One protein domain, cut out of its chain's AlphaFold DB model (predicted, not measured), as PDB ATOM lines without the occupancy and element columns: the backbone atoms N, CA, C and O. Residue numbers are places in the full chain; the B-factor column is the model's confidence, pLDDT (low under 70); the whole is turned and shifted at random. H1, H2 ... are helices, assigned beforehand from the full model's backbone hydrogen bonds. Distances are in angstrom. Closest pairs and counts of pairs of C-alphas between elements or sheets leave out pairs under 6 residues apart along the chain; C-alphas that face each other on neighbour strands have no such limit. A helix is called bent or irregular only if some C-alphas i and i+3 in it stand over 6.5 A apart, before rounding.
ATOM      1  N   PRO A  16       2.768  66.097  52.733       96.25
ATOM      2  CA  PRO A  16       2.874  66.059  54.192       96.25
ATOM      3  C   PRO A  16       2.944  67.450  54.825       96.25
ATOM      4  O   PRO A  16       2.469  67.645  55.934       96.25
ATOM      5  N   TYR A  17       3.466  68.433  54.089       96.25
ATOM      6  CA  TYR A  17       3.657  69.802  54.565       96.25
ATOM      7  C   TYR A  17       2.555  70.759  54.090       96.25
ATOM      8  O   TYR A  17       2.740  71.973  54.133       96.25
ATOM      9  N   SER A  18       1.409  70.239  53.631       95.69
ATOM     10  CA  SER A  18       0.314  71.047  53.067       95.69
ATOM     11  C   SER A  18      -0.116  72.209  53.945       95.69
ATOM     12  O   SER A  18      -0.165  73.346  53.479       95.69
ATOM     13  N   GLN A  19      -0.320  71.963  55.235       94.12
ATOM     14  CA  GLN A  19      -0.692  73.022  56.167       94.12
ATOM     15  C   GLN A  19       0.370  74.132  56.260       94.12
ATOM     16  O   GLN A  19       0.014  75.305  56.364       94.12
ATOM     17  N   LEU A  20       1.657  73.785  56.156       93.88
ATOM     18  CA  LEU A  20       2.779  74.720  56.275       93.88
ATOM     19  C   LEU A  20       2.851  75.687  55.089       93.88
ATOM     20  O   LEU A  20       3.082  76.882  55.284       93.88
ATOM     21  N   TRP A  21       2.612  75.219  53.863       94.81
ATOM     22  CA  TRP A  21       2.623  76.098  52.688       94.81
ATOM     23  C   TRP A  21       1.256  76.728  52.357       94.81
ATOM     24  O   TRP A  21       1.226  77.810  51.757       94.81
ATOM     25  N   GLN A  22       0.137  76.156  52.816       93.94
ATOM     26  CA  GLN A  22      -1.212  76.726  52.641       93.94
ATOM     27  C   GLN A  22      -1.572  77.804  53.666       93.94
ATOM     28  O   GLN A  22      -2.300  78.737  53.333       93.94
ATOM     29  N   LYS A  23      -1.075  77.740  54.903       92.00
ATOM     30  CA  LYS A  23      -1.405  78.737  55.935       92.00
ATOM     31  C   LYS A  23      -0.305  79.788  56.046       92.00
ATOM     32  O   LYS A  23       0.882  79.488  55.931       92.00
ATOM     33  N   GLU A  24      -0.678  81.047  56.263       91.88
ATOM     34  CA  GLU A  24       0.308  82.055  56.657       91.88
ATOM     35  C   GLU A  24       0.738  81.813  58.109       91.88
ATOM     36  O   GLU A  24      -0.088  81.537  58.976       91.88
ATOM     37  N   VAL A  25       2.030  81.985  58.399       94.06
ATOM     38  CA  VAL A  25       2.611  81.710  59.728       94.06
ATOM     39  C   VAL A  25       1.892  82.466  60.853       94.06
ATOM     40  O   VAL A  25       1.634  81.910  61.916       94.06
ATOM     41  N   LEU A  26       1.515  83.724  60.611       92.19
ATOM     42  CA  LEU A  26       0.792  84.526  61.599       92.19
ATOM     43  C   LEU A  26      -0.624  83.989  61.854       92.19
ATOM     44  O   LEU A  26      -1.084  84.018  62.989       92.19
ATOM     45  N   GLN A  27      -1.307  83.482  60.823       90.88
ATOM     46  CA  GLN A  27      -2.633  82.870  60.971       90.88
ATOM     47  C   GLN A  27      -2.546  81.581  61.791       90.88
ATOM     48  O   GLN A  27      -3.303  81.420  62.744       90.88
ATOM     49  N   ALA A  28      -1.573  80.721  61.474       92.75
ATOM     50  CA  ALA A  28      -1.289  79.506  62.237       92.75
ATOM     51  C   ALA A  28      -0.993  79.812  63.716       92.75
ATOM     52  O   ALA A  28      -1.518  79.152  64.610       92.75
ATOM     53  N   TRP A  29      -0.207  80.859  63.991       92.94
ATOM     54  CA  TRP A  29       0.051  81.315  65.358       92.94
ATOM     55  C   TRP A  29      -1.214  81.809  66.070       92.94
ATOM     56  O   TRP A  29      -1.476  81.384  67.196       92.94
ATOM     57  N   ARG A  30      -2.036  82.652  65.425       90.94
ATOM     58  CA  ARG A  30      -3.283  83.164  66.031       90.94
ATOM     59  C   ARG A  30      -4.243  82.033  66.405       90.94
ATOM     60  O   ARG A  30      -4.858  82.110  67.472       90.94
ATOM     61  N   ALA A  31      -4.314  81.002  65.557       91.31
ATOM     62  CA  ALA A  31      -5.121  79.797  65.747       91.31
ATOM     63  C   ALA A  31      -4.555  78.818  66.796       91.31
ATOM     64  O   ALA A  31      -5.250  77.887  67.186       91.31
ATOM     65  N   GLY A  32      -3.322  79.023  67.278       92.75
ATOM     66  CA  GLY A  32      -2.667  78.109  68.222       92.75
ATOM     67  C   GLY A  32      -2.134  76.822  67.583       92.75
ATOM     68  O   GLY A  32      -1.825  75.875  68.292       92.75
ATOM     69  N   GLU A  33      -2.005  76.790  66.257       94.38
ATOM     70  CA  GLU A  33      -1.630  75.606  65.468       94.38
ATOM     71  C   GLU A  33      -0.148  75.623  65.046       94.38
ATOM     72  O   GLU A  33       0.325  74.719  64.362       94.38
ATOM     73  N   ILE A  34       0.604  76.672  65.398       93.19
ATOM     74  CA  ILE A  34       1.958  76.893  64.866       93.19
ATOM     75  C   ILE A  34       2.933  75.753  65.183       93.19
ATOM     76  O   ILE A  34       3.744  75.406  64.332       93.19
ATOM     77  N   ASP A  35       2.833  75.166  66.375       92.31
ATOM     78  CA  ASP A  35       3.689  74.062  66.823       92.31
ATOM     79  C   ASP A  35       3.349  72.726  66.151       92.31
ATOM     80  O   ASP A  35       4.222  71.881  65.984       92.31
ATOM     81  N   GLU A  36       2.093  72.548  65.737       91.31
ATOM     82  CA  GLU A  36       1.652  71.382  64.965       91.31
ATOM     83  C   GLU A  36       2.108  71.497  63.507       91.31
ATOM     84  O   GLU A  36       2.633  70.547  62.930       91.31
ATOM     85  N   ILE A  37       1.943  72.685  62.918       90.44
ATOM     86  CA  ILE A  37       2.251  72.936  61.505       90.44
ATOM     87  C   ILE A  37       3.760  72.995  61.266       90.44
ATOM     88  O   ILE A  37       4.235  72.591  60.203       90.44
ATOM     89  N   ILE A  38       4.514  73.538  62.223       91.12
ATOM     90  CA  ILE A  38       5.959  73.728  62.117       91.12
ATOM     91  C   ILE A  38       6.614  73.112  63.353       91.12
ATOM     92  O   ILE A  38       6.906  73.825  64.318       91.12
ATOM     93  N   PRO A  39       6.832  71.785  63.333       91.62
ATOM     94  CA  PRO A  39       7.386  71.088  64.474       91.62
ATOM     95  C   PRO A  39       8.809  71.562  64.763       91.62
ATOM     96  O   PRO A  39       9.553  72.014  63.887       91.62
ATOM     97  N   GLU A  40       9.202  71.413  66.022       92.56
ATOM     98  CA  GLU A  40      10.471  71.910  66.546       92.56
ATOM     99  C   GLU A  40      11.695  71.346  65.799       92.56
ATOM    100  O   GLU A  40      12.696  72.040  65.649       92.56
ATOM    101  N   GLU A  41      11.607  70.139  65.231       94.62
ATOM    102  CA  GLU A  41      12.663  69.537  64.398       94.62
ATOM    103  C   GLU A  41      12.974  70.315  63.105       94.62
ATOM    104  O   GLU A  41      14.074  70.186  62.563       94.62
ATOM    105  N   LEU A  42      12.040  71.146  62.621       95.50
ATOM    106  CA  LEU A  42      12.251  72.024  61.467       95.50
ATOM    107  C   LEU A  42      12.796  73.404  61.859       95.50
ATOM    108  O   LEU A  42      13.375  74.086  61.020       95.50
ATOM    109  N   ILE A  43      12.629  73.829  63.116       95.50
ATOM    110  CA  ILE A  43      13.059  75.154  63.599       95.50
ATOM    111  C   ILE A  43      14.396  75.070  64.340       95.50
ATOM    112  O   ILE A  43      15.254  75.933  64.163       95.50
ATOM    113  N   ALA A  44      14.585  74.055  65.184       96.38
ATOM    114  CA  ALA A  44      15.751  73.929  66.052       96.38
ATOM    115  C   ALA A  44      17.092  73.984  65.296       96.38
ATOM    116  O   ALA A  44      17.989  74.678  65.781       96.38
ATOM    117  N   PRO A  45      17.251  73.365  64.104       97.69
ATOM    118  CA  PRO A  45      18.475  73.514  63.318       97.69
ATOM    119  C   PRO A  45      18.727  74.959  62.870       97.69
ATOM    120  O   PRO A  45      19.871  75.399  62.858       97.69
ATOM    121  N   LEU A  46      17.671  75.720  62.554       97.81
ATOM    122  CA  LEU A  46      17.793  77.114  62.119       97.81
ATOM    123  C   LEU A  46      18.232  78.048  63.251       97.81
ATOM    124  O   LEU A  46      18.973  78.989  62.995       97.81
ATOM    125  N   ARG A  47      17.836  77.780  64.505       96.62
ATOM    126  CA  ARG A  47      18.270  78.583  65.669       96.62
ATOM    127  C   ARG A  47      19.773  78.496  65.946       96.62
ATOM    128  O   ARG A  47      20.299  79.335  66.670       96.62
ATOM    129  N   LYS A  48      20.443  77.465  65.429       96.88
ATOM    130  CA  LYS A  48      21.890  77.269  65.590       96.88
ATOM    131  C   LYS A  48      22.713  78.036  64.558       96.88
ATOM    132  O   LYS A  48      23.919  78.158  64.742       96.88
ATOM    133  N   LEU A  49      22.080  78.505  63.484       97.56
ATOM    134  CA  LEU A  49      22.755  79.252  62.434       97.56
ATOM    135  C   LEU A  49      23.030  80.680  62.896       97.56
ATOM    136  O   LEU A  49      22.202  81.309  63.562       97.56
ATOM    137  N   SER A  50      24.181  81.207  62.495       96.06
ATOM    138  CA  SER A  50      24.408  82.647  62.511       96.06
ATOM    139  C   SER A  50      23.441  83.358  61.560       96.06
ATOM    140  O   SER A  50      22.774  82.755  60.714       96.06
ATOM    141  N   HIS A  51      23.363  84.676  61.699       93.19
ATOM    142  CA  HIS A  51      22.481  85.488  60.872       93.19
ATOM    143  C   HIS A  51      22.879  85.441  59.387       93.19
ATOM    144  O   HIS A  51      22.014  85.356  58.515       93.19
ATOM    145  N   GLU A  52      24.181  85.425  59.102       94.81
ATOM    146  CA  GLU A  52      24.746  85.268  57.761       94.81
ATOM    147  C   GLU A  52      24.448  83.881  57.174       94.81
ATOM    148  O   GLU A  52      24.003  83.785  56.033       94.81
ATOM    149  N   GLU A  53      24.595  82.809  57.956       96.62
ATOM    150  CA  GLU A  53      24.285  81.446  57.493       96.62
ATOM    151  C   GLU A  53      22.783  81.256  57.226       96.62
ATOM    152  O   GLU A  53      22.394  80.550  56.296       96.62
ATOM    153  N   LEU A  54      21.913  81.912  58.003       96.19
ATOM    154  CA  LEU A  54      20.471  81.905  57.745       96.19
ATOM    155  C   LEU A  54      20.123  82.637  56.439       96.19
ATOM    156  O   LEU A  54      19.222  82.209  55.713       96.19
ATOM    157  N   TYR A  55      20.837  83.722  56.131       95.31
ATOM    158  CA  TYR A  55      20.734  84.416  54.849       95.31
ATOM    159  C   TYR A  55      21.186  83.524  53.684       95.31
ATOM    160  O   TYR A  55      20.453  83.397  52.701       95.31
ATOM    161  N   GLU A  56      22.348  82.877  53.799       94.38
ATOM    162  CA  GLU A  56      22.872  81.945  52.788       94.38
ATOM    163  C   GLU A  56      21.888  80.793  52.527       94.38
ATOM    164  O   GLU A  56      21.607  80.448  51.375       94.38
ATOM    165  N   LEU A  57      21.278  80.256  53.584       94.56
ATOM    166  CA  LEU A  57      20.239  79.236  53.486       94.56
ATOM    167  C   LEU A  57      18.991  79.750  52.759       94.56
ATOM    168  O   LEU A  57      18.559  79.123  51.791       94.56
ATOM    169  N   ASP A  58      18.390  80.859  53.210       93.06
ATOM    170  CA  ASP A  58      17.107  81.341  52.670       93.06
ATOM    171  C   ASP A  58      17.247  81.876  51.239       93.06
ATOM    172  O   ASP A  58      16.403  81.600  50.385       93.06
ATOM    173  N   CYS A  59      18.308  82.647  50.983       90.56
ATOM    174  CA  CYS A  59      18.455  83.462  49.777       90.56
ATOM    175  C   CYS A  59      19.379  82.838  48.725       90.56
ATOM    176  O   CYS A  59      19.172  83.088  47.540       90.56
ATOM    177  N   LEU A  60      20.376  82.043  49.133       89.88
ATOM    178  CA  LEU A  60      21.331  81.389  48.222       89.88
ATOM    179  C   LEU A  60      21.130  79.868  48.138       89.88
ATOM    180  O   LEU A  60      21.763  79.205  47.314       89.88
ATOM    181  N   ARG A  61      20.228  79.306  48.958       90.50
ATOM    182  CA  ARG A  61      19.949  77.861  49.057       90.50
ATOM    183  C   ARG A  61      21.195  77.030  49.319       90.50
ATOM    184  O   ARG A  61      21.338  75.917  48.780       90.50
ATOM    185  N   ASP A  62      22.100  77.590  50.109       93.50
ATOM    186  CA  ASP A  62      23.226  76.851  50.642       93.50
ATOM    187  C   ASP A  62      22.793  76.163  51.938       93.50
ATOM    188  O   ASP A  62      22.571  76.781  52.975       93.50
ATOM    189  N   TYR A  63      22.637  74.846  51.857       95.94
ATOM    190  CA  TYR A  63      22.237  74.011  52.986       95.94
ATOM    191  C   TYR A  63      23.440  73.317  53.637       95.94
ATOM    192  O   TYR A  63      23.258  72.458  54.501       95.94
ATOM    193  N   SER A  64      24.673  73.640  53.228       96.00
ATOM    194  CA  SER A  64      25.891  72.972  53.705       96.00
ATOM    195  C   SER A  64      26.110  73.135  55.210       96.00
ATOM    196  O   SER A  64      26.647  72.230  55.848       96.00
ATOM    197  N   LYS A  65      25.644  74.254  55.775       97.19
ATOM    198  CA  LYS A  65      25.751  74.603  57.198       97.19
ATOM    199  C   LYS A  65      24.691  73.954  58.082       97.19
ATOM    200  O   LYS A  65      24.840  73.946  59.299       97.19
ATOM    201  N   LEU A  66      23.638  73.386  57.492       97.00
ATOM    202  CA  LEU A  66      22.641  72.647  58.257       97.00
ATOM    203  C   LEU A  66      23.198  71.305  58.732       97.00
ATOM    204  O   LEU A  66      23.822  70.561  57.969       97.00
ATOM    205  N   GLU A  67      22.889  70.970  59.981       95.44
ATOM    206  CA  GLU A  67      23.055  69.619  60.514       95.44
ATOM    207  C   GLU A  67      22.174  68.622  59.739       95.44
ATOM    208  O   GLU A  67      21.111  68.971  59.214       95.44
ATOM    209  N   GLU A  68      22.612  67.364  59.663       96.94
ATOM    210  CA  GLU A  68      21.800  66.294  59.079       96.94
ATOM    211  C   GLU A  68      20.522  66.076  59.895       96.94
ATOM    212  O   GLU A  68      20.551  66.026  61.125       96.94
ATOM    213  N   GLY A  69      19.388  65.932  59.211       96.88
ATOM    214  CA  GLY A  69      18.094  65.766  59.865       96.88
ATOM    215  C   GLY A  69      16.904  66.054  58.947       96.88
ATOM    216  O   GLY A  69      17.091  66.286  57.746       96.88
ATOM    217  N   PRO A  70      15.678  66.066  59.506       96.81
ATOM    218  CA  PRO A  70      14.441  66.228  58.740       96.81
ATOM    219  C   PRO A  70      14.418  67.491  57.874       96.81
ATOM    220  O   PRO A  70      14.080  67.413  56.695       96.81
ATOM    221  N   LEU A  71      14.855  68.635  58.417       97.62
ATOM    222  CA  LEU A  71      14.894  69.894  57.669       97.62
ATOM    223  C   LEU A  71      15.827  69.810  56.457       97.62
ATOM    224  O   LEU A  71      15.402  70.088  55.340       97.62
ATOM    225  N   LYS A  72      17.088  69.409  56.651       98.00
ATOM    226  CA  LYS A  72      18.063  69.333  55.553       98.00
ATOM    227  C   LYS A  72      17.619  68.335  54.485       98.00
ATOM    228  O   LYS A  72      17.689  68.644  53.297       98.00
ATOM    229  N   SER A  73      17.079  67.187  54.903       97.62
ATOM    230  CA  SER A  73      16.495  66.194  53.997       97.62
ATOM    231  C   SER A  73      15.336  66.775  53.185       97.62
ATOM    232  O   SER A  73      15.276  66.559  51.977       97.62
ATOM    233  N   LEU A  74      14.430  67.526  53.817       97.50
ATOM    234  CA  LEU A  74      13.318  68.196  53.140       97.50
ATOM    235  C   LEU A  74      13.819  69.224  52.119       97.50
ATOM    236  O   LEU A  74      13.395  69.192  50.967       97.50
ATOM    237  N   LEU A  75      14.731  70.114  52.515       97.25
ATOM    238  CA  LEU A  75      15.242  71.174  51.641       97.25
ATOM    239  C   LEU A  75      16.016  70.615  50.439       97.25
ATOM    240  O   LEU A  75      15.836  71.106  49.319       97.25
ATOM    241  N   ASN A  76      16.813  69.563  50.648       97.38
ATOM    242  CA  ASN A  76      17.465  68.824  49.567       97.38
ATOM    243  C   ASN A  76      16.433  68.144  48.663       97.38
ATOM    244  O   ASN A  76      16.491  68.327  47.455       97.38
ATOM    245  N   SER A  77      15.434  67.460  49.232       97.25
ATOM    246  CA  SER A  77      14.378  66.794  48.452       97.25
ATOM    247  C   SER A  77      13.610  67.780  47.570       97.25
ATOM    248  O   SER A  77      13.332  67.478  46.410       97.25
ATOM    249  N   LEU A  78      13.287  68.971  48.093       96.75
ATOM    250  CA  LEU A  78      12.667  70.041  47.311       96.75
ATOM    251  C   LEU A  78      13.566  70.440  46.137       96.75
ATOM    252  O   LEU A  78      13.085  70.435  45.011       96.75
ATOM    253  N   LYS A  79      14.855  70.718  46.392       94.50
ATOM    254  CA  LYS A  79      15.846  71.152  45.389       94.50
ATOM    255  C   LYS A  79      16.126  70.088  44.322       94.50
ATOM    256  O   LYS A  79      16.187  70.406  43.142       94.50
ATOM    257  N   GLU A  80      16.261  68.826  44.714       95.25
ATOM    258  CA  GLU A  80      16.537  67.697  43.814       95.25
ATOM    259  C   GLU A  80      15.362  67.381  42.876       95.25
ATOM    260  O   GLU A  80      15.565  66.838  41.791       95.25
ATOM    261  N   ASN A  81      14.135  67.749  43.260       95.44
ATOM    262  CA  ASN A  81      12.936  67.574  42.433       95.44
ATOM    263  C   ASN A  81      12.603  68.814  41.582       95.44
ATOM    264  O   ASN A  81      11.542  68.883  40.946       95.44
ATOM    265  N   SER A 280      16.087  86.444  44.582       70.50
ATOM    266  CA  SER A 280      17.404  86.783  45.122       70.50
ATOM    267  C   SER A 280      17.328  88.134  45.838       70.50
ATOM    268  O   SER A 280      16.620  89.058  45.416       70.50
ATOM    269  N   MET A 281      18.009  88.235  46.973       85.38
ATOM    270  CA  MET A 281      18.120  89.483  47.712       85.38
ATOM    271  C   MET A 281      19.498  89.587  48.343       85.38
ATOM    272  O   MET A 281      20.111  88.579  48.692       85.38
ATOM    273  N   GLU A 282      19.967  90.816  48.490       90.38
ATOM    274  CA  GLU A 282      21.183  91.117  49.233       90.38
ATOM    275  C   GLU A 282      20.933  90.965  50.739       90.38
ATOM    276  O   GLU A 282      19.791  91.048  51.208       90.38
ATOM    277  N   LEU A 283      22.003  90.802  51.521       91.44
ATOM    278  CA  LEU A 283      21.915  90.668  52.980       91.44
ATOM    279  C   LEU A 283      21.161  91.842  53.636       91.44
ATOM    280  O   LEU A 283      20.383  91.648  54.570       91.44
ATOM    281  N   GLU A 284      21.327  93.065  53.125       91.88
ATOM    282  CA  GLU A 284      20.597  94.241  53.620       91.88
ATOM    283  C   GLU A 284      19.078  94.117  53.406       91.88
ATOM    284  O   GLU A 284      18.287  94.434  54.300       91.88
ATOM    285  N   ASP A 285      18.648  93.604  52.253       91.31
ATOM    286  CA  ASP A 285      17.231  93.378  51.973       91.31
ATOM    287  C   ASP A 285      16.665  92.217  52.812       91.31
ATOM    288  O   ASP A 285      15.508  92.284  53.239       91.31
ATOM    289  N   PHE A 286      17.474  91.202  53.135       93.12
ATOM    290  CA  PHE A 286      17.102  90.154  54.092       93.12
ATOM    291  C   PHE A 286      16.915  90.709  55.515       93.12
ATOM    292  O   PHE A 286      15.912  90.414  56.175       93.12
ATOM    293  N   ASN A 287      17.803  91.600  55.966       93.25
ATOM    294  CA  ASN A 287      17.671  92.301  57.251       93.25
ATOM    295  C   ASN A 287      16.387  93.126  57.298       93.25
ATOM    296  O   ASN A 287      15.625  93.081  58.272       93.25
ATOM    297  N   GLN A 288      16.118  93.848  56.212       93.19
ATOM    298  CA  GLN A 288      14.890  94.603  56.054       93.19
ATOM    299  C   GLN A 288      13.668  93.674  56.107       93.19
ATOM    300  O   GLN A 288      12.720  93.968  56.832       93.19
ATOM    301  N   LYS A 289      13.683  92.534  55.405       93.38
ATOM    302  CA  LYS A 289      12.611  91.520  55.415       93.38
ATOM    303  C   LYS A 289      12.334  90.997  56.828       93.38
ATOM    304  O   LYS A 289      11.165  90.951  57.223       93.38
ATOM    305  N   LYS A 290      13.376  90.663  57.602       95.25
ATOM    306  CA  LYS A 290      13.251  90.243  59.011       95.25
ATOM    307  C   LYS A 290      12.592  91.330  59.850       95.25
ATOM    308  O   LYS A 290      11.575  91.072  60.494       95.25
ATOM    309  N   ARG A 291      13.076  92.570  59.753       95.62
ATOM    310  CA  ARG A 291      12.510  93.706  60.491       95.62
ATOM    311  C   ARG A 291      11.047  93.976  60.145       95.62
ATOM    312  O   ARG A 291      10.230  94.161  61.046       95.62
ATOM    313  N   VAL A 292      10.692  93.941  58.858       95.12
ATOM    314  CA  VAL A 292       9.295  94.077  58.411       95.12
ATOM    315  C   VAL A 292       8.416  93.018  59.071       95.12
ATOM    316  O   VAL A 292       7.341  93.341  59.573       95.12
ATOM    317  N   LYS A 293       8.854  91.754  59.089       94.94
ATOM    318  CA  LYS A 293       8.094  90.670  59.723       94.94
ATOM    319  C   LYS A 293       7.947  90.876  61.224       94.94
ATOM    320  O   LYS A 293       6.828  90.792  61.720       94.94
ATOM    321  N   PHE A 294       9.034  91.217  61.905       97.12
ATOM    322  CA  PHE A 294       9.054  91.467  63.344       97.12
ATOM    323  C   PHE A 294       8.064  92.569  63.736       97.12
ATOM    324  O   PHE A 294       7.193  92.349  64.574       97.12
ATOM    325  N   TYR A 295       8.125  93.722  63.069       96.75
ATOM    326  CA  TYR A 295       7.257  94.860  63.383       96.75
ATOM    327  C   TYR A 295       5.790  94.566  63.061       96.75
ATOM    328  O   TYR A 295       4.899  94.893  63.840       96.75
ATOM    329  N   ARG A 296       5.509  93.901  61.936       94.50
ATOM    330  CA  ARG A 296       4.131  93.536  61.575       94.50
ATOM    331  C   ARG A 296       3.529  92.513  62.533       94.50
ATOM    332  O   ARG A 296       2.355  92.628  62.863       94.50
ATOM    333  N   TYR A 297       4.307  91.521  62.960       95.38
ATOM    334  CA  TYR A 297       3.834  90.491  63.886       95.38
ATOM    335  C   TYR A 297       3.653  91.054  65.288       95.38
ATOM    336  O   TYR A 297       2.590  90.865  65.866       95.38
ATOM    337  N   CYS A 298       4.609  91.838  65.786       96.69
ATOM    338  CA  CYS A 298       4.485  92.476  67.092       96.69
ATOM    339  C   CYS A 298       3.292  93.444  67.150       96.69
ATOM    340  O   CYS A 298       2.538  93.441  68.120       96.69
ATOM    341  N   LEU A 299       3.040  94.205  66.077       95.12
ATOM    342  CA  LEU A 299       1.848  95.050  65.998       95.12
ATOM    343  C   LEU A 299       0.554  94.223  66.024       95.12
ATOM    344  O   LEU A 299      -0.401  94.613  66.691       95.12
ATOM    345  N   GLN A 300       0.524  93.065  65.355       93.25
ATOM    346  CA  GLN A 300      -0.615  92.151  65.461       93.25
ATOM    347  C   GLN A 300      -0.772  91.598  66.882       93.25
ATOM    348  O   GLN A 300      -1.899  91.491  67.354       93.25
ATOM    349  N   PHE A 301       0.322  91.271  67.577       94.31
ATOM    350  CA  PHE A 301       0.266  90.801  68.964       94.31
ATOM    351  C   PHE A 301      -0.353  91.864  69.868       94.31
ATOM    352  O   PHE A 301      -1.276  91.555  70.611       94.31
ATOM    353  N   TYR A 302       0.082  93.121  69.737       94.69
ATOM    354  CA  TYR A 302      -0.520  94.246  70.452       94.69
ATOM    355  C   TYR A 302      -2.027  94.351  70.174       94.69
ATOM    356  O   TYR A 302      -2.816  94.448  71.113       94.69
ATOM    357  N   ILE A 303      -2.439  94.283  68.901       92.12
ATOM    358  CA  ILE A 303      -3.859  94.353  68.522       92.12
ATOM    359  C   ILE A 303      -4.650  93.215  69.175       92.12
ATOM    360  O   ILE A 303      -5.688  93.471  69.784       92.12
ATOM    361  N   ASP A 304      -4.145  91.983  69.099       91.75
ATOM    362  CA  ASP A 304      -4.789  90.809  69.694       91.75
ATOM    363  C   ASP A 304      -4.869  90.920  71.227       91.75
ATOM    364  O   ASP A 304      -5.870  90.514  71.819       91.75
ATOM    365  N   THR A 305      -3.842  91.475  71.880       92.12
ATOM    366  CA  THR A 305      -3.791  91.665  73.337       92.12
ATOM    367  C   THR A 305      -4.752  92.749  73.820       92.12
ATOM    368  O   THR A 305      -5.402  92.565  74.847       92.12
ATOM    369  N   VAL A 306      -4.849  93.875  73.110       92.25
ATOM    370  CA  VAL A 306      -5.627  95.043  73.558       92.25
ATOM    371  C   VAL A 306      -7.083  94.985  73.102       92.25
ATOM    372  O   VAL A 306      -7.972  95.357  73.868       92.25
ATOM    373  N   TYR A 307      -7.345  94.519  71.880       89.38
ATOM    374  CA  TYR A 307      -8.686  94.534  71.278       89.38
ATOM    375  C   TYR A 307      -9.304  93.141  71.108       89.38
ATOM    376  O   TYR A 307     -10.474  93.033  70.746       89.38
ATOM    377  N   GLY A 308      -8.549  92.079  71.405       86.81
ATOM    378  CA  GLY A 308      -9.006  90.697  71.305       86.81
ATOM    379  C   GLY A 308      -8.816  90.075  69.917       86.81
ATOM    380  O   GLY A 308      -8.585  90.747  68.914       86.81
ATOM    381  N   LYS A 309      -8.928  88.742  69.868       81.94
ATOM    382  CA  LYS A 309      -8.683  87.928  68.661       81.94
ATOM    383  C   LYS A 309      -9.875  87.818  67.710       81.94
ATOM    384  O   LYS A 309      -9.708  87.323  66.601       81.94
ATOM    385  N   GLU A 310     -11.060  88.254  68.135       70.75
ATOM    386  CA  GLU A 310     -12.276  88.208  67.306       70.75
ATOM    387  C   GLU A 310     -12.263  89.246  66.180       70.75
ATOM    388  O   GLU A 310     -13.042  89.160  65.235       70.75
ATOM    389  N   ILE A 311     -11.343  90.209  66.251       67.81
ATOM    390  CA  ILE A 311     -11.058  91.106  65.143       67.81
ATOM    391  C   ILE A 311     -10.234  90.325  64.116       67.81
ATOM    392  O   ILE A 311      -9.143  89.822  64.416       67.81
ATOM    393  N   ASP A 312     -10.757  90.214  62.894       65.44
ATOM    394  CA  ASP A 312     -10.029  89.640  61.762       65.44
ATOM    395  C   ASP A 312      -8.655  90.302  61.592       65.44
ATOM    396  O   ASP A 312      -8.435  91.435  62.021       65.44
ATOM    397  N   ILE A 313      -7.703  89.605  60.958       65.06
ATOM    398  CA  ILE A 313      -6.395  90.208  60.653       65.06
ATOM    399  C   ILE A 313      -6.643  91.428  59.763       65.06
ATOM    400  O   ILE A 313      -6.879  91.284  58.563       65.06
ATOM    401  N   ILE A 314      -6.572  92.627  60.344       66.19
ATOM    402  CA  ILE A 314      -6.717  93.870  59.598       66.19
ATOM    403  C   ILE A 314      -5.455  94.018  58.746       66.19
ATOM    404  O   ILE A 314      -4.345  94.019  59.288       66.19
ATOM    405  N   PRO A 315      -5.565  94.156  57.415       70.56
ATOM    406  CA  PRO A 315      -4.417  94.490  56.598       70.56
ATOM    407  C   PRO A 315      -3.966  95.908  56.955       70.56
ATOM    408  O   PRO A 315      -4.481  96.883  56.429       70.56
ATOM    409  N   ILE A 316      -2.950  96.028  57.810       75.69
ATOM    410  CA  ILE A 316      -2.380  97.322  58.232       75.69
ATOM    411  C   ILE A 316      -1.686  98.045  57.044       75.69
ATOM    412  O   ILE A 316      -1.226  99.176  57.160       75.69
ATOM    413  N   GLY A 317      -1.630  97.416  55.863       70.44
ATOM    414  CA  GLY A 317      -1.010  97.952  54.652       70.44
ATOM    415  C   GLY A 317       0.516  97.874  54.681       70.44
ATOM    416  O   GLY A 317       1.120  97.510  55.694       70.44
ATOM    417  N   ASP A 318       1.152  98.171  53.552       81.50
ATOM    418  CA  ASP A 318       2.610  98.286  53.478       81.50
ATOM    419  C   ASP A 318       3.088  99.609  54.096       81.50
ATOM    420  O   ASP A 318       2.304 100.512  54.400       81.50
ATOM    421  N   ALA A 319       4.395  99.716  54.323       87.44
ATOM    422  CA  ALA A 319       5.025 100.945  54.784       87.44
ATOM    423  C   ALA A 319       6.334 101.179  54.033       87.44
ATOM    424  O   ALA A 319       7.002 100.237  53.600       87.44
ATOM    425  N   HIS A 320       6.709 102.447  53.883       90.00
ATOM    426  CA  HIS A 320       7.971 102.808  53.251       90.00
ATOM    427  C   HIS A 320       9.161 102.297  54.085       90.00
ATOM    428  O   HIS A 320       9.111 102.361  55.313       90.00
ATOM    429  N   LYS A 321      10.262 101.867  53.440       89.06
ATOM    430  CA  LYS A 321      11.470 101.328  54.117       89.06
ATOM    431  C   LYS A 321      11.948 102.209  55.286       89.06
ATOM    432  O   LYS A 321      12.309 101.698  56.336       89.06
ATOM    433  N   ARG A 322      11.862 103.537  55.130       93.19
ATOM    434  CA  ARG A 322      12.217 104.525  56.170       93.19
ATOM    435  C   ARG A 322      11.439 104.367  57.478       93.19
ATOM    436  O   ARG A 322      12.026 104.612  58.518       93.19
ATOM    437  N   LEU A 323      10.165 103.964  57.442       94.06
ATOM    438  CA  LEU A 323       9.379 103.787  58.667       94.06
ATOM    439  C   LEU A 323       9.865 102.573  59.463       94.06
ATOM    440  O   LEU A 323       9.935 102.623  60.680       94.06
ATOM    441  N   TYR A 324      10.263 101.501  58.777       94.31
ATOM    442  CA  TYR A 324      10.861 100.341  59.436       94.31
ATOM    443  C   TYR A 324      12.263 100.630  59.985       94.31
ATOM    444  O   TYR A 324      12.714  99.912  60.860       94.31
ATOM    445  N   ALA A 325      12.968 101.653  59.497       93.81
ATOM    446  CA  ALA A 325      14.275 102.028  60.041       93.81
ATOM    447  C   ALA A 325      14.189 102.744  61.406       93.81
ATOM    448  O   ALA A 325      15.209 102.874  62.078       93.81
ATOM    449  N   LEU A 326      12.995 103.207  61.792       96.62
ATOM    450  CA  LEU A 326      12.713 103.846  63.079       96.62
ATOM    451  C   LEU A 326      12.506 102.809  64.196       96.62
ATOM    452  O   LEU A 326      12.623 101.604  63.957       96.62
ATOM    453  N   THR A 327      12.215 103.276  65.412       97.88
ATOM    454  CA  THR A 327      11.833 102.406  66.538       97.88
ATOM    455  C   THR A 327      10.496 101.700  66.292       97.88
ATOM    456  O   THR A 327       9.707 102.093  65.422       97.88
ATOM    457  N   PHE A 328      10.218 100.641  67.062       98.00
ATOM    458  CA  PHE A 328       8.947  99.933  66.929       98.00
ATOM    459  C   PHE A 328       7.777 100.830  67.336       98.00
ATOM    460  O   PHE A 328       6.756 100.833  66.648       98.00
ATOM    461  N   SER A 329       7.932 101.636  68.387       98.31
ATOM    462  CA  SER A 329       6.918 102.592  68.823       98.31
ATOM    463  C   SER A 329       6.547 103.609  67.741       98.31
ATOM    464  O   SER A 329       5.359 103.813  67.480       98.31
ATOM    465  N   GLU A 330       7.526 104.187  67.042       98.06
ATOM    466  CA  GLU A 330       7.285 105.101  65.915       98.06
ATOM    467  C   GLU A 330       6.527 104.414  64.769       98.06
ATOM    468  O   GLU A 330       5.562 104.972  64.236       98.06
ATOM    469  N   TYR A 331       6.919 103.185  64.413       97.69
ATOM    470  CA  TYR A 331       6.206 102.381  63.417       97.69
ATOM    471  C   TYR A 331       4.762 102.084  63.852       97.69
ATOM    472  O   TYR A 331       3.826 102.307  63.078       97.69
ATOM    473  N   ALA A 332       4.569 101.597  65.080       96.81
ATOM    474  CA  ALA A 332       3.272 101.191  65.608       96.81
ATOM    475  C   ALA A 332       2.307 102.376  65.674       96.81
ATOM    476  O   ALA A 332       1.203 102.292  65.137       96.81
ATOM    477  N   ILE A 333       2.739 103.508  66.239       97.00
ATOM    478  CA  ILE A 333       1.933 104.731  66.333       97.00
ATOM    479  C   ILE A 333       1.521 105.213  64.942       97.00
ATOM    480  O   ILE A 333       0.342 105.503  64.721       97.00
ATOM    481  N   ALA A 334       2.457 105.259  63.989       96.19
ATOM    482  CA  ALA A 334       2.161 105.690  62.626       96.19
ATOM    483  C   ALA A 334       1.113 104.786  61.962       96.19
ATOM    484  O   ALA A 334       0.132 105.282  61.405       96.19
ATOM    485  N   LYS A 335       1.280 103.462  62.057       94.56
ATOM    486  CA  LYS A 335       0.373 102.496  61.428       94.56
ATOM    487  C   LYS A 335      -0.994 102.412  62.105       94.56
ATOM    488  O   LYS A 335      -1.990 102.288  61.395       94.56
ATOM    489  N   LEU A 336      -1.068 102.500  63.432       93.94
ATOM    490  CA  LEU A 336      -2.341 102.552  64.162       93.94
ATOM    491  C   LEU A 336      -3.113 103.828  63.811       93.94
ATOM    492  O   LEU A 336      -4.292 103.749  63.473       93.94
ATOM    493  N   THR A 337      -2.428 104.977  63.773       94.12
ATOM    494  CA  THR A 337      -3.021 106.264  63.371       94.12
ATOM    495  C   THR A 337      -3.545 106.219  61.936       94.12
ATOM    496  O   THR A 337      -4.692 106.583  61.694       94.12
ATOM    497  N   GLU A 338      -2.742 105.727  60.985       93.19
ATOM    498  CA  GLU A 338      -3.130 105.597  59.570       93.19
ATOM    499  C   GLU A 338      -4.394 104.743  59.382       93.19
ATOM    500  O   GLU A 338      -5.213 105.027  58.511       93.19
ATOM    501  N   ASN A 339      -4.573 103.718  60.220       90.38
ATOM    502  CA  ASN A 339      -5.704 102.793  60.152       90.38
ATOM    503  C   ASN A 339      -6.848 103.151  61.118       90.38
ATOM    504  O   ASN A 339      -7.794 102.377  61.243       90.38
ATOM    505  N   ASN A 340      -6.796 104.316  61.776       91.56
ATOM    506  CA  ASN A 340      -7.785 104.770  62.763       91.56
ATOM    507  C   ASN A 340      -8.017 103.773  63.916       91.56
ATOM    508  O   ASN A 340      -9.126 103.664  64.441       91.56
ATOM    509  N   ILE A 341      -6.974 103.044  64.312       90.56
ATOM    510  CA  ILE A 341      -7.009 102.155  65.474       90.56
ATOM    511  C   ILE A 341      -6.589 102.986  66.695       90.56
ATOM    512  O   ILE A 341      -5.541 103.638  66.638       90.56
ATOM    513  N   PRO A 342      -7.378 103.001  67.788       92.94
ATOM    514  CA  PRO A 342      -6.997 103.694  69.014       92.94
ATOM    515  C   PRO A 342      -5.603 103.282  69.503       92.94
ATOM    516  O   PRO A 342      -5.121 102.190  69.221       92.94
ATOM    517  N   ILE A 343      -4.925 104.169  70.224       95.19
ATOM    518  CA  ILE A 343      -3.601 103.888  70.782       95.19
ATOM    519  C   ILE A 343      -3.739 103.854  72.298       95.19
ATOM    520  O   ILE A 343      -4.135 104.844  72.911       95.19
ATOM    521  N   ASN A 344      -3.421 102.705  72.891       93.56
ATOM    522  CA  ASN A 344      -3.549 102.456  74.325       93.56
ATOM    523  C   ASN A 344      -2.191 102.336  75.031       93.56
ATOM    524  O   ASN A 344      -2.164 102.331  76.257       93.56
ATOM    525  N   PHE A 345      -1.089 102.249  74.279       97.06
ATOM    526  CA  PHE A 345       0.280 102.218  74.801       97.06
ATOM    527  C   PHE A 345       0.993 103.552  74.552       97.06
ATOM    528  O   PHE A 345       0.844 104.181  73.503       97.06
ATOM    529  N   SER A 346       1.813 103.967  75.511       97.81
ATOM    530  CA  SER A 346       2.851 104.983  75.335       97.81
ATOM    531  C   SER A 346       4.001 104.449  74.462       97.81
ATOM    532  O   SER A 346       4.166 103.234  74.333       97.81
ATOM    533  N   PRO A 347       4.859 105.322  73.894       98.25
ATOM    534  CA  PRO A 347       6.006 104.870  73.103       98.25
ATOM    535  C   PRO A 347       6.909 103.873  73.844       98.25
ATOM    536  O   PRO A 347       7.297 102.851  73.290       98.25
ATOM    537  N   LYS A 348       7.165 104.114  75.136       98.31
ATOM    538  CA  LYS A 348       7.982 103.220  75.965       98.31
ATOM    539  C   LYS A 348       7.332 101.845  76.155       98.31
ATOM    540  O   LYS A 348       8.041 100.846  76.167       98.31
ATOM    541  N   GLU A 349       6.010 101.790  76.312       98.38
ATOM    542  CA  GLU A 349       5.280 100.521  76.430       98.38
ATOM    543  C   GLU A 349       5.315  99.730  75.123       98.38
ATOM    544  O   GLU A 349       5.492  98.517  75.169       98.38
ATOM    545  N   PHE A 350       5.227 100.391  73.962       98.44
ATOM    546  CA  PHE A 350       5.407  99.715  72.674       98.44
ATOM    547  C   PHE A 350       6.796  99.099  72.533       98.44
ATOM    548  O   PHE A 350       6.899  97.919  72.205       98.44
ATOM    549  N   ASP A 351       7.854  99.873  72.776       98.38
ATOM    550  CA  ASP A 351       9.217  99.362  72.615       98.38
ATOM    551  C   ASP A 351       9.514  98.243  73.628       98.38
ATOM    552  O   ASP A 351      10.080  97.223  73.247       98.38
ATOM    553  N   GLN A 352       9.042  98.351  74.877       98.50
ATOM    554  CA  GLN A 352       9.158  97.254  75.847       98.50
ATOM    555  C   GLN A 352       8.389  96.005  75.396       98.50
ATOM    556  O   GLN A 352       8.918  94.901  75.465       98.50
ATOM    557  N   PHE A 353       7.168  96.170  74.881       98.38
ATOM    558  CA  PHE A 353       6.375  95.059  74.361       98.38
ATOM    559  C   PHE A 353       7.084  94.357  73.194       98.38
ATOM    560  O   PHE A 353       7.008  93.138  73.076       98.38
ATOM    561  N   PHE A 354       7.810  95.091  72.351       98.50
ATOM    562  CA  PHE A 354       8.633  94.497  71.299       98.50
ATOM    563  C   PHE A 354       9.798  93.669  71.853       98.50
ATOM    564  O   PHE A 354      10.014  92.547  71.385       98.50
ATOM    565  N   GLU A 355      10.517  94.183  72.852       98.31
ATOM    566  CA  GLU A 355      11.610  93.460  73.519       98.31
ATOM    567  C   GLU A 355      11.110  92.184  74.217       98.31
ATOM    568  O   GLU A 355      11.704  91.117  74.065       98.31
ATOM    569  N   ASP A 356       9.957  92.247  74.885       98.38
ATOM    570  CA  ASP A 356       9.369  91.106  75.604       98.38
ATOM    571  C   ASP A 356       8.933  89.956  74.668       98.38
ATOM    572  O   ASP A 356       8.732  88.827  75.118       98.38
ATOM    573  N   HIS A 357       8.785  90.218  73.364       98.31
ATOM    574  CA  HIS A 357       8.302  89.245  72.376       98.31
ATOM    575  C   HIS A 357       9.379  88.766  71.388       98.31
ATOM    576  O   HIS A 357       9.037  88.064  70.430       98.31
ATOM    577  N   GLN A 358      10.663  89.088  71.587       97.75
ATOM    578  CA  GLN A 358      11.726  88.708  70.639       97.75
ATOM    579  C   GLN A 358      11.763  87.200  70.338       97.75
ATOM    580  O   GLN A 358      11.823  86.817  69.170       97.75
ATOM    581  N   ASP A 359      11.630  86.340  71.350       96.06
ATOM    582  CA  ASP A 359      11.727  84.881  71.177       96.06
ATOM    583  C   ASP A 359      10.637  84.311  70.256       96.06
ATOM    584  O   ASP A 359      10.903  83.493  69.367       96.06
ATOM    585  N   ILE A 360       9.387  84.753  70.438       96.31
ATOM    586  CA  ILE A 360       8.280  84.313  69.584       96.31
ATOM    587  C   ILE A 360       8.384  84.938  68.189       96.31
ATOM    588  O   ILE A 360       8.101  84.256  67.203       96.31
ATOM    589  N   LEU A 361       8.841  86.189  68.067       97.81
ATOM    590  CA  LEU A 361       9.079  86.825  66.768       97.81
ATOM    591  C   LEU A 361      10.152  86.077  65.967       97.81
ATOM    592  O   LEU A 361       9.945  85.821  64.778       97.81
ATOM    593  N   GLU A 362      11.238  85.660  66.620       97.12
ATOM    594  CA  GLU A 362      12.283  84.839  66.009       97.12
ATOM    595  C   GLU A 362      11.709  83.501  65.543       97.12
ATOM    596  O   GLU A 362      11.839  83.152  64.369       97.12
ATOM    597  N   LYS A 363      10.973  82.786  66.406       96.12
ATOM    598  CA  LYS A 363      10.314  81.523  66.031       96.12
ATOM    599  C   LYS A 363       9.408  81.688  64.807       96.12
ATOM    600  O   LYS A 363       9.497  80.890  63.875       96.12
ATOM    601  N   LEU A 364       8.560  82.721  64.774       97.12
ATOM    602  CA  LEU A 364       7.679  82.979  63.630       97.12
ATOM    603  C   LEU A 364       8.463  83.368  62.370       97.12
ATOM    604  O   LEU A 364       8.033  83.071  61.254       97.12
ATOM    605  N   PHE A 365       9.607  84.031  62.497       97.31
ATOM    606  CA  PHE A 365      10.451  84.329  61.347       97.31
ATOM    607  C   PHE A 365      11.130  83.077  60.791       97.31
ATOM    608  O   PHE A 365      11.039  82.845  59.587       97.31
ATOM    609  N   LEU A 366      11.702  82.222  61.639       97.44
ATOM    610  CA  LEU A 366      12.288  80.945  61.215       97.44
ATOM    611  C   LEU A 366      11.242  80.022  60.573       97.44
ATOM    612  O   LEU A 366      11.495  79.408  59.541       97.44
ATOM    613  N   ALA A 367      10.023  80.018  61.108       96.94
ATOM    614  CA  ALA A 367       8.867  79.378  60.485       96.94
ATOM    615  C   ALA A 367       8.604  79.883  59.056       96.94
ATOM    616  O   ALA A 367       8.315  79.098  58.151       96.94
ATOM    617  N   ASN A 368       8.725  81.196  58.828       96.00
ATOM    618  CA  ASN A 368       8.624  81.743  57.480       96.00
ATOM    619  C   ASN A 368       9.802  81.307  56.600       96.00
ATOM    620  O   ASN A 368       9.557  81.015  55.435       96.00
ATOM    621  N   VAL A 369      11.030  81.239  57.131       95.69
ATOM    622  CA  VAL A 369      12.206  80.755  56.384       95.69
ATOM    623  C   VAL A 369      11.950  79.354  55.844       95.69
ATOM    624  O   VAL A 369      12.054  79.161  54.637       95.69
ATOM    625  N   VAL A 370      11.491  78.413  56.681       96.38
ATOM    626  CA  VAL A 370      11.106  77.060  56.228       96.38
ATOM    627  C   VAL A 370      10.017  77.131  55.157       96.38
ATOM    628  O   VAL A 370      10.135  76.523  54.094       96.38
ATOM    629  N   ARG A 371       8.961  77.912  55.407       95.88
ATOM    630  CA  ARG A 371       7.834  78.050  54.479       95.88
ATOM    631  C   ARG A 371       8.249  78.604  53.117       95.88
ATOM    632  O   ARG A 371       7.754  78.127  52.100       95.88
ATOM    633  N   TRP A 372       9.138  79.589  53.056       95.00
ATOM    634  CA  TRP A 372       9.559  80.208  51.795       95.00
ATOM    635  C   TRP A 372      10.260  79.238  50.846       95.00
ATOM    636  O   TRP A 372      10.120  79.391  49.628       95.00
ATOM    637  N   GLN A 373      10.888  78.185  51.371       95.19
ATOM    638  CA  GLN A 373      11.567  77.165  50.567       95.19
ATOM    639  C   GLN A 373      10.609  76.360  49.670       95.19
ATOM    640  O   GLN A 373      11.026  75.806  48.655       95.19
ATOM    641  N   PHE A 374       9.306  76.362  49.963       96.56
ATOM    642  CA  PHE A 374       8.290  75.699  49.137       96.56
ATOM    643  C   PHE A 374       7.906  76.491  47.876       96.56
ATOM    644  O   PHE A 374       7.250  75.944  46.991       96.56
ATOM    645  N   GLY A 375       8.294  77.768  47.758       95.69
ATOM    646  CA  GLY A 375       7.846  78.640  46.665       95.69
ATOM    647  C   GLY A 375       8.205  78.122  45.269       95.69
ATOM    648  O   GLY A 375       7.326  78.011  44.415       95.69
TER     649      GLY A 375
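What this domain is: This is residues 16 to 81 and 280 to 375 of the 423 residues of the protein "Methyltransferase domain protein" of Bacteriovorax sp. BAL6_X (UniProt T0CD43). Two long helices, H7 and H11, make the core: residues 361 to 365 of H11 pack across the middle of H7. The short helices H1 to H5 wrap loosely round H11, H6 sits outside on H4, and H8, H9 and H10 pack on H7, away from H6. The printed part has 162 residues with eleven named helices, H1 to H11 in chain order, and no named strand; the class is all helix and the helix packing mostly crossed. It is compact, with a radius of gyration of the C-alphas of 16.7 A, and only just elongated, spanning 49 by 32 by 24 A.

How they stand to each other: Begin at H1, residues 16 to 22, which only just touches H3, residues 34 to 37, with 3 pairs of C-alphas within 8 A, the closest being Leu 20 and Ile 37 at 5.6 A. H2, residues 25 to 30, touches residues 364 to 368 of H11, residues 358 to 372; the closest C-alphas, Val 25 and Asn 368, are 6.4 A apart. H4, residues 40 to 47, touches H11 about perpendicular, at 74 degrees, closest at C-alphas 43 and 366, 6.3 A. H5, residues 51 to 60, only just touches H7, residues 283 to 307, with 3 pairs of C-alphas within 8 A, closest at C-alphas 55 and 283, 6.6 A. H6, residues 70 to 80, touches H4, closest at C-alphas 42 and 71, 5.1 A. H7 is the hub, touching five helices. With its residues 290 to 298 it touches residues 361 to 365 of H11 at a steep tilt of 59 degrees, opposite ways, closest at C-alphas 294 and 361, 5.8 A. Its residues 288 to 295 touch H8, residues 321 to 324, and its residues 295 to 299 touch H9, residues 328 to 338. H10, residues 347 to 356, touches H9, closest at C-alphas 329 and 347, 4.9 A. Every O i to N i+4 pair is within hydrogen-bond range in H2, H5, H6, H7, H9, H10 and H11, but 2 of 3 in H1 and 2 of 4 in H4; H3 and H8 are too short for one.

Where its parts are: Find C-alpha 16 at (2.874, 66.059, 54.192), where H1 begins. H7 starts at C-alpha 283 (21.915, 90.668, 52.980) and runs 35.9 A; H11 runs 20.8 A to C-alpha 372 at (9.559, 80.208, 51.795). H1 is irregular, C-alphas 16 and 19 being 8.1 A apart, and H4 only just, with 6.7 A from C-alpha 42 to 45.

The domain as a whole: The farthest C-alphas, Asn 81 and Ser 346, are 50.8 A apart. Residues 82 to 279 are not printed; C-alphas 81 and 280 stand 19.9 A apart across the cut. The link from H7 to H8 is long, and residues 311 to 314 in it have pLDDT under 70.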